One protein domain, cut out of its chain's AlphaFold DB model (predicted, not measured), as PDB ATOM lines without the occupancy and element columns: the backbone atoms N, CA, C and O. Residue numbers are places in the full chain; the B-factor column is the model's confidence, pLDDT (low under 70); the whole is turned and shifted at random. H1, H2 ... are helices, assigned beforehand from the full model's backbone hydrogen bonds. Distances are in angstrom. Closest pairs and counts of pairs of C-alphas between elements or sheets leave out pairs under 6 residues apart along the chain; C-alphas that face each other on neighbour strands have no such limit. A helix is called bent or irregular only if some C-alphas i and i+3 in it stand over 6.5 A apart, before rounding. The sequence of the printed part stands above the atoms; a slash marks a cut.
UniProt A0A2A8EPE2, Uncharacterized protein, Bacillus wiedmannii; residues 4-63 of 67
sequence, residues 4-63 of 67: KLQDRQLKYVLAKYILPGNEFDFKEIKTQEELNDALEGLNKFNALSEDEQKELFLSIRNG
ATOM      1  N   LYS A   4       1.542   5.954  72.555       81.25
ATOM      2  CA  LYS A   4       0.489   6.432  73.458       81.25
ATOM      3  C   LYS A   4      -0.045   5.326  74.364       81.25
ATOM      4  O   LYS A   4      -0.365   5.590  75.518       81.25
ATOM      5  N   LEU A   5      -0.098   4.090  73.866       83.00
ATOM      6  CA  LEU A   5      -0.544   2.943  74.652       83.00
ATOM      7  C   LEU A   5       0.496   2.526  75.696       83.00
ATOM      8  O   LEU A   5       0.135   1.880  76.667       83.00
ATOM      9  N   GLN A   6       1.768   2.900  75.544       83.25
ATOM     10  CA  GLN A   6       2.851   2.575  76.484       83.25
ATOM     11  C   GLN A   6       3.061   3.644  77.570       83.25
ATOM     12  O   GLN A   6       4.030   3.572  78.327       83.25
ATOM     13  N   ASP A   7       2.173   4.634  77.655       89.94
ATOM     14  CA  ASP A   7       2.281   5.739  78.601       89.94
ATOM     15  C   ASP A   7       2.240   5.268  80.066       89.94
ATOM     16  O   ASP A   7       1.410   4.445  80.454       89.94
ATOM     17  N   ARG A   8       3.133   5.816  80.903       89.31
ATOM     18  CA  ARG A   8       3.264   5.433  82.320       89.31
ATOM     19  C   ARG A   8       1.963   5.635  83.103       89.31
ATOM     20  O   ARG A   8       1.609   4.787  83.916       89.31
ATOM     21  N   GLN A   9       1.272   6.753  82.890       90.25
ATOM     22  CA  GLN A   9       0.055   7.085  83.634       90.25
ATOM     23  C   GLN A   9      -1.108   6.213  83.160       90.25
ATOM     24  O   GLN A   9      -1.905   5.749  83.972       90.25
ATOM     25  N   LEU A  10      -1.155   5.912  81.858       89.94
ATOM     26  CA  LEU A  10      -2.098   4.946  81.303       89.94
ATOM     27  C   LEU A  10      -1.896   3.546  81.912       89.94
ATOM     28  O   LEU A  10      -2.857   2.945  82.385       89.94
ATOM     29  N   LYS A  11      -0.653   3.051  81.981       89.50
ATOM     30  CA  LYS A  11      -0.325   1.770  82.637       89.50
ATOM     31  C   LYS A  11      -0.772   1.733  84.091       89.50
ATOM     32  O   LYS A  11      -1.418   0.777  84.513       89.50
ATOM     33  N   TYR A  12      -0.486   2.806  84.827       87.56
ATOM     34  CA  TYR A  12      -0.870   2.936  86.226       87.56
ATOM     35  C   TYR A  12      -2.383   2.768  86.418       87.56
ATOM     36  O   TYR A  12      -2.809   1.946  87.229       87.56
ATOM     37  N   VAL A  13      -3.207   3.477  85.638       88.62
ATOM     38  CA  VAL A  13      -4.669   3.379  85.780       88.62
ATOM     39  C   VAL A  13      -5.230   2.062  85.262       88.62
ATOM     40  O   VAL A  13      -6.213   1.566  85.808       88.62
ATOM     41  N   LEU A  14      -4.601   1.460  84.249       88.31
ATOM     42  CA  LEU A  14      -4.990   0.140  83.766       88.31
ATOM     43  C   LEU A  14      -4.802  -0.908  84.854       88.31
ATOM     44  O   LEU A  14      -5.739  -1.646  85.156       88.31
ATOM     45  N   ALA A  15      -3.623  -0.920  85.475       84.50
ATOM     46  CA  ALA A  15      -3.298  -1.834  86.554       84.50
ATOM     47  C   ALA A  15      -4.189  -1.606  87.780       84.50
ATOM     48  O   ALA A  15      -4.656  -2.573  88.369       84.50
ATOM     49  N   LYS A  16      -4.441  -0.351  88.166       81.69
ATOM     50  CA  LYS A  16      -5.120  -0.023  89.428       81.69
ATOM     51  C   LYS A  16      -6.644   0.035  89.354       81.69
ATOM     52  O   LYS A  16      -7.287  -0.291  90.344       81.69
ATOM     53  N   TYR A  17      -7.220   0.462  88.230       81.44
ATOM     54  CA  TYR A  17      -8.615   0.927  88.203       81.44
ATOM     55  C   TYR A  17      -9.468   0.370  87.061       81.44
ATOM     56  O   TYR A  17     -10.685   0.301  87.206       81.44
ATOM     57  N   ILE A  18      -8.870   0.012  85.921       82.25
ATOM     58  CA  ILE A  18      -9.625  -0.442  84.739       82.25
ATOM     59  C   ILE A  18      -9.691  -1.970  84.669       82.25
ATOM     60  O   ILE A  18     -10.729  -2.526  84.304       82.25
ATOM     61  N   LEU A  19      -8.587  -2.666  84.958       82.62
ATOM     62  CA  LEU A  19      -8.557  -4.119  84.845       82.62
ATOM     63  C   LEU A  19      -9.376  -4.784  85.962       82.62
ATOM     64  O   LEU A  19      -9.287  -4.385  87.125       82.62
ATOM     65  N   PRO A  20     -10.161  -5.825  85.626       68.38
ATOM     66  CA  PRO A  20     -10.978  -6.526  86.604       68.38
ATOM     67  C   PRO A  20     -10.085  -7.211  87.643       68.38
ATOM     68  O   PRO A  20      -9.144  -7.921  87.291       68.38
ATOM     69  N   GLY A  21     -10.400  -7.018  88.923       67.94
ATOM     70  CA  GLY A  21      -9.653  -7.593  90.047       67.94
ATOM     71  C   GLY A  21      -9.189  -6.565  91.075       67.94
ATOM     72  O   GLY A  21      -8.920  -6.951  92.208       67.94
ATOM     73  N   ASN A  22      -9.173  -5.279  90.713       64.12
ATOM     74  CA  ASN A  22      -8.896  -4.184  91.634       64.12
ATOM     75  C   ASN A  22     -10.146  -3.313  91.780       64.12
ATOM     76  O   ASN A  22     -10.647  -2.750  90.808       64.12
ATOM     77  N   GLU A  23     -10.689  -3.245  92.994       65.12
ATOM     78  CA  GLU A  23     -11.707  -2.252  93.321       65.12
ATOM     79  C   GLU A  23     -11.027  -0.889  93.437       65.12
ATOM     80  O   GLU A  23      -9.962  -0.766  94.044       65.12
ATOM     81  N   PHE A  24     -11.634   0.139  92.847       68.56
ATOM     82  CA  PHE A  24     -11.131   1.497  92.989       68.56
ATOM     83  C   PHE A  24     -11.169   1.897  94.473       68.56
ATOM     84  O   PHE A  24     -12.249   2.083  95.036       68.56
ATOM     85  N   ASP A  25     -10.001   2.068  95.097       70.94
ATOM     86  CA  ASP A  25      -9.887   2.543  96.476       70.94
ATOM     87  C   ASP A  25      -9.197   3.912  96.529       70.94
ATOM     88  O   ASP A  25      -7.979   4.040  96.413       70.94
ATOM     89  N   PHE A  26      -9.992   4.960  96.778       67.44
ATOM     90  CA  PHE A  26      -9.496   6.325  96.993       67.44
ATOM     91  C   PHE A  26      -8.487   6.426  98.148       67.44
ATOM     92  O   PHE A  26      -7.730   7.392  98.202       67.44
ATOM     93  N   LYS A  27      -8.458   5.459  99.075       75.31
ATOM     94  CA  LYS A  27      -7.505   5.432 100.193       75.31
ATOM     95  C   LYS A  27      -6.110   4.965  99.783       75.31
ATOM     96  O   LYS A  27      -5.170   5.166 100.553       75.31
ATOM     97  N   GLU A  28      -5.952   4.354  98.606       75.94
ATOM     98  CA  GLU A  28      -4.629   4.017  98.071       75.94
ATOM     99  C   GLU A  28      -3.876   5.243  97.549       75.94
ATOM    100  O   GLU A  28      -2.650   5.213  97.481       75.94
ATOM    101  N   ILE A  29      -4.583   6.331  97.233       82.38
ATOM    102  CA  ILE A  29      -3.976   7.583  96.785       82.38
ATOM    103  C   ILE A  29      -3.439   8.323  98.012       82.38
ATOM    104  O   ILE A  29      -4.201   8.867  98.813       82.38
ATOM    105  N   LYS A  30      -2.113   8.340  98.180       82.94
ATOM    106  CA  LYS A  30      -1.457   8.928  99.360       82.94
ATOM    107  C   LYS A  30      -0.960  10.343  99.115       82.94
ATOM    108  O   LYS A  30      -0.689  11.066 100.075       82.94
ATOM    109  N   THR A  31      -0.829  10.743  97.853       87.00
ATOM    110  CA  THR A  31      -0.248  12.030  97.464       87.00
ATOM    111  C   THR A  31      -1.040  12.720  96.355       87.00
ATOM    112  O   THR A  31      -1.752  12.090  95.574       87.00
ATOM    113  N   GLN A  32      -0.887  14.044  96.264       86.56
ATOM    114  CA  GLN A  32      -1.467  14.833  95.176       86.56
ATOM    115  C   GLN A  32      -0.871  14.452  93.810       86.56
ATOM    116  O   GLN A  32      -1.576  14.510  92.808       86.56
ATOM    117  N   GLU A  33       0.400  14.040  93.766       86.94
ATOM    118  CA  GLU A  33       1.036  13.523  92.547       86.94
ATOM    119  C   GLU A  33       0.375  12.231  92.065       86.94
ATOM    120  O   GLU A  33       0.033  12.140  90.894       86.94
ATOM    121  N   GLU A  34       0.106  11.273  92.958       84.06
ATOM    122  CA  GLU A  34      -0.613  10.045  92.590       84.06
ATOM    123  C   GLU A  34      -2.034  10.331  92.101       84.06
ATOM    124  O   GLU A  34      -2.506   9.692  91.161       84.06
ATOM    125  N   LEU A  35      -2.714  11.312  92.706       87.00
ATOM    126  CA  LEU A  35      -4.028  11.743  92.237       87.00
ATOM    127  C   LEU A  35      -3.948  12.342  90.828       87.00
ATOM    128  O   LEU A  35      -4.787  12.033  89.983       87.00
ATOM    129  N   ASN A  36      -2.943  13.180  90.565       89.69
ATOM    130  CA  ASN A  36      -2.739  13.784  89.252       89.69
ATOM    131  C   ASN A  36      -2.405  12.714  88.202       89.69
ATOM    132  O   ASN A  36      -3.053  12.681  87.160       89.69
ATOM    133  N   ASP A  37      -1.490  11.790  88.508       87.06
ATOM    134  CA  ASP A  37      -1.133  10.666  87.633       87.06
ATOM    135  C   ASP A  37      -2.356   9.787  87.319       87.06
ATOM    136  O   ASP A  37      -2.561   9.388  86.170       87.06
ATOM    137  N   ALA A  38      -3.209   9.522  88.315       87.19
ATOM    138  CA  ALA A  38      -4.449   8.777  88.122       87.19
ATOM    139  C   ALA A  38      -5.437   9.519  87.208       87.19
ATOM    140  O   ALA A  38      -6.007   8.925  86.294       87.19
ATOM    141  N   LEU A  39      -5.640  10.820  87.424       89.44
ATOM    142  CA  LEU A  39      -6.541  11.627  86.600       89.44
ATOM    143  C   LEU A  39      -6.035  11.746  85.158       89.44
ATOM    144  O   LEU A  39      -6.818  11.607  84.218       89.44
ATOM    145  N   GLU A  40      -4.735  11.963  84.967       91.94
ATOM    146  CA  GLU A  40      -4.127  12.020  83.639       91.94
ATOM    147  C   GLU A  40      -4.210  10.671  82.922       91.94
ATOM    148  O   GLU A  40      -4.591  10.627  81.751       91.94
ATOM    149  N   GLY A  41      -3.947   9.564  83.620       90.75
ATOM    150  CA  GLY A  41      -4.090   8.222  83.066       90.75
ATOM    151  C   GLY A  41      -5.527   7.905  82.645       90.75
ATOM    152  O   GLY A  41      -5.746   7.396  81.545       90.75
ATOM    153  N   LEU A  42      -6.518   8.254  83.473       89.75
ATOM    154  CA  LEU A  42      -7.937   8.055  83.159       89.75
ATOM    155  C   LEU A  42      -8.374   8.906  81.964       89.75
ATOM    156  O   LEU A  42      -9.082   8.416  81.085       89.75
ATOM    157  N   ASN A  43      -7.921  10.158  81.889       92.88
ATOM    158  CA  ASN A  43      -8.183  11.016  80.735       92.88
ATOM    159  C   ASN A  43      -7.569  10.446  79.454       92.88
ATOM    160  O   ASN A  43      -8.230  10.435  78.417       92.88
ATOM    161  N   LYS A  44      -6.338   9.926  79.522       91.44
ATOM    162  CA  LYS A  44      -5.689   9.255  78.388       91.44
ATOM    163  C   LYS A  44      -6.465   8.017  77.954       91.44
ATOM    164  O   LYS A  44      -6.695   7.862  76.763       91.44
ATOM    165  N   PHE A  45      -6.912   7.189  78.897       90.56
ATOM    166  CA  PHE A  45      -7.733   6.014  78.600       90.56
ATOM    167  C   PHE A  45      -9.060   6.395  77.925       90.56
ATOM    168  O   PHE A  45      -9.412   5.824  76.898       90.56
ATOM    169  N   ASN A  46      -9.756   7.409  78.445       90.50
ATOM    170  CA  ASN A  46     -11.007   7.911  77.863       90.50
ATOM    171  C   ASN A  46     -10.818   8.559  76.483       90.50
ATOM    172  O   ASN A  46     -11.768   8.628  75.707       90.50
ATOM    173  N   ALA A  47      -9.613   9.048  76.177       93.38
ATOM    174  CA  ALA A  47      -9.274   9.600  74.870       93.38
ATOM    175  C   ALA A  47      -8.938   8.523  73.823       93.38
ATOM    176  O   ALA A  47      -8.848   8.855  72.640       93.38
ATOM    177  N   LEU A  48      -8.746   7.262  74.232       91.38
ATOM    178  CA  LEU A  48      -8.561   6.148  73.304       91.38
ATOM    179  C   LEU A  48      -9.876   5.833  72.593       91.38
ATOM    180  O   LEU A  48     -10.932   5.724  73.222       91.38
ATOM    181  N   SER A  49      -9.795   5.619  71.285       93.12
ATOM    182  CA  SER A  49     -10.887   5.051  70.499       93.12
ATOM    183  C   SER A  49     -11.211   3.619  70.935       93.12
ATOM    184  O   SER A  49     -10.396   2.931  71.553       93.12
ATOM    185  N   GLU A  50     -12.397   3.125  70.572       91.56
ATOM    186  CA  GLU A  50     -12.794   1.747  70.886       91.56
ATOM    187  C   GLU A  50     -11.819   0.702  70.322       91.56
ATOM    188  O   GLU A  50     -11.590  -0.331  70.951       91.56
ATOM    189  N   ASP A  51     -11.238   0.952  69.147       92.88
ATOM    190  CA  ASP A  51     -10.285   0.032  68.524       92.88
ATOM    191  C   ASP A  51      -8.932   0.042  69.245       92.88
ATOM    192  O   ASP A  51      -8.362  -1.024  69.483       92.88
ATOM    193  N   GLU A  52      -8.459   1.210  69.692       91.31
ATOM    194  CA  GLU A  52      -7.267   1.318  70.543       91.31
ATOM    195  C   GLU A  52      -7.480   0.630  71.898       91.31
ATOM    196  O   GLU A  52      -6.607  -0.104  72.362       91.31
ATOM    197  N   GLN A  53      -8.655   0.800  72.513       90.56
ATOM    198  CA  GLN A  53      -9.002   0.096  73.749       90.56
ATOM    199  C   GLN A  53      -9.025  -1.424  73.534       90.56
ATOM    200  O   GLN A  53      -8.477  -2.167  74.347       90.56
ATOM    201  N   LYS A  54      -9.600  -1.912  72.426       90.94
ATOM    202  CA  LYS A  54      -9.583  -3.344  72.082       90.94
ATOM    203  C   LYS A  54      -8.165  -3.867  71.877       90.94
ATOM    204  O   LYS A  54      -7.845  -4.920  72.426       90.94
ATOM    205  N   GLU A  55      -7.317  -3.166  71.122       90.56
ATOM    206  CA  GLU A  55      -5.914  -3.560  70.920       90.56
ATOM    207  C   GLU A  55      -5.172  -3.638  72.258       90.56
ATOM    208  O   GLU A  55      -4.453  -4.606  72.524       90.56
ATOM    209  N   LEU A  56      -5.393  -2.654  73.126       90.25
ATOM    210  CA  LEU A  56      -4.814  -2.593  74.459       90.25
ATOM    211  C   LEU A  56      -5.254  -3.788  75.322       90.25
ATOM    212  O   LEU A  56      -4.402  -4.510  75.842       90.25
ATOM    213  N   PHE A  57      -6.558  -4.065  75.418       88.94
ATOM    214  CA  PHE A  57      -7.070  -5.209  76.180       88.94
ATOM    215  C   PHE A  57      -6.612  -6.556  75.609       88.94
ATOM    216  O   PHE A  57      -6.293  -7.469  76.373       88.94
ATOM    217  N   LEU A  58      -6.539  -6.693  74.282       90.75
ATOM    218  CA  LEU A  58      -6.004  -7.891  73.633       90.75
ATOM    219  C   LEU A  58      -4.521  -8.081  73.956       90.75
ATOM    220  O   LEU A  58      -4.104  -9.196  74.261       90.75
ATOM    221  N   SER A  59      -3.739  -7.004  73.942       88.88
ATOM    222  CA  SER A  59      -2.311  -7.038  74.261       88.88
ATOM    223  C   SER A  59      -2.060  -7.417  75.722       88.88
ATOM    224  O   SER A  59      -1.190  -8.240  76.002       88.88
ATOM    225  N   ILE A  60      -2.864  -6.887  76.650       88.81
ATOM    226  CA  ILE A  60      -2.834  -7.272  78.070       88.81
ATOM    227  C   ILE A  60      -3.185  -8.753  78.224       88.81
ATOM    228  O   ILE A  60      -2.437  -9.507  78.843       88.81
ATOM    229  N   ARG A  61      -4.285  -9.199  77.607       87.31
ATOM    230  CA  ARG A  61      -4.724 -10.601  77.660       87.31
ATOM    231  C   ARG A  61      -3.681 -11.566  77.090       87.31
ATOM    232  O   ARG A  61      -3.534 -12.669  77.607       87.31
ATOM    233  N   ASN A  62      -2.984 -11.161  76.034       89.88
ATOM    234  CA  ASN A  62      -1.954 -11.968  75.381       89.88
ATOM    235  C   ASN A  62      -0.593 -11.900  76.095       89.88
ATOM    236  O   ASN A  62       0.341 -12.575  75.667       89.88
ATOM    237  N   GLY A  63      -0.462 -11.096  77.158       84.56
ATOM    238  CA  GLY A  63       0.788 -10.926  77.901       84.56
ATOM    239  C   GLY A  63       1.865 -10.152  77.137       84.56
ATOM    240  O   GLY A  63       3.033 -10.206  77.504       84.56
TER     241      GLY A  63
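This is residues 4 to 63 of the 67 residues of an uncharacterized protein of Bacillus wiedmannii (UniProt A0A2A8EPE2). A long helix, H2, forms a bar; H1 packs on its middle, about perpendicular to it, and H3 turns off beyond its last residue, standing apart from H1. Residues 19 to 31, with no named element, swing in a wide arc from the end of H1 to the start of H2. The printed part has 60 residues with three named helices, in the order H1, H2, H3, and no named strand; its class is all helix. It is compact, with a radius of gyration of the C-alphas of 11.7 A, and spans 32 by 22 by 16 A.

Start at residues 8 to 18, H1, and look next at residues 32 to 47, H2. They touch, and their closest C-alphas, those of Leu 10 and Gly 41, are 4.2 A apart. Their lines stand about perpendicular, at 83 degrees. Go on to residues 50 to 61, H3, which is close to H2 but not clearly touching it; the closest C-alphas, those of Phe 45 and Gln 53, are 7.8 A apart. H2 and H3 run opposite ways at a steep tilt of 63 degrees. H1 and H3 are apart. In H2 and H3 every O i to N i+4 pair is within hydrogen-bond range; in H1 it is 6 of 7.

Find C-alpha 8 at (3.264, 5.433, 82.320); from there H1 runs 14.4 A to C-alpha 18. H1 is irregular, but only just: C-alphas 15 and 18 are 6.7 A apart. Find C-alpha 32 at (-1.467, 14.833, 95.176), where H2 begins its 22.4 A. H3 runs 16.2 A from C-alpha 50 to C-alpha 61 at (-4.724, -10.601, 77.660).

The two C-alphas farthest apart, those of Gln 32 and Asn 62, are 33.3 A apart. The printed part has no cut. The link from H1 to H2 is long, with 13 residues, and the link from H2 to H3 is tight, with 2. The mean pLDDT of the printed part is 85.3; look for values under 70 at residues 20 to 24 and residue 26.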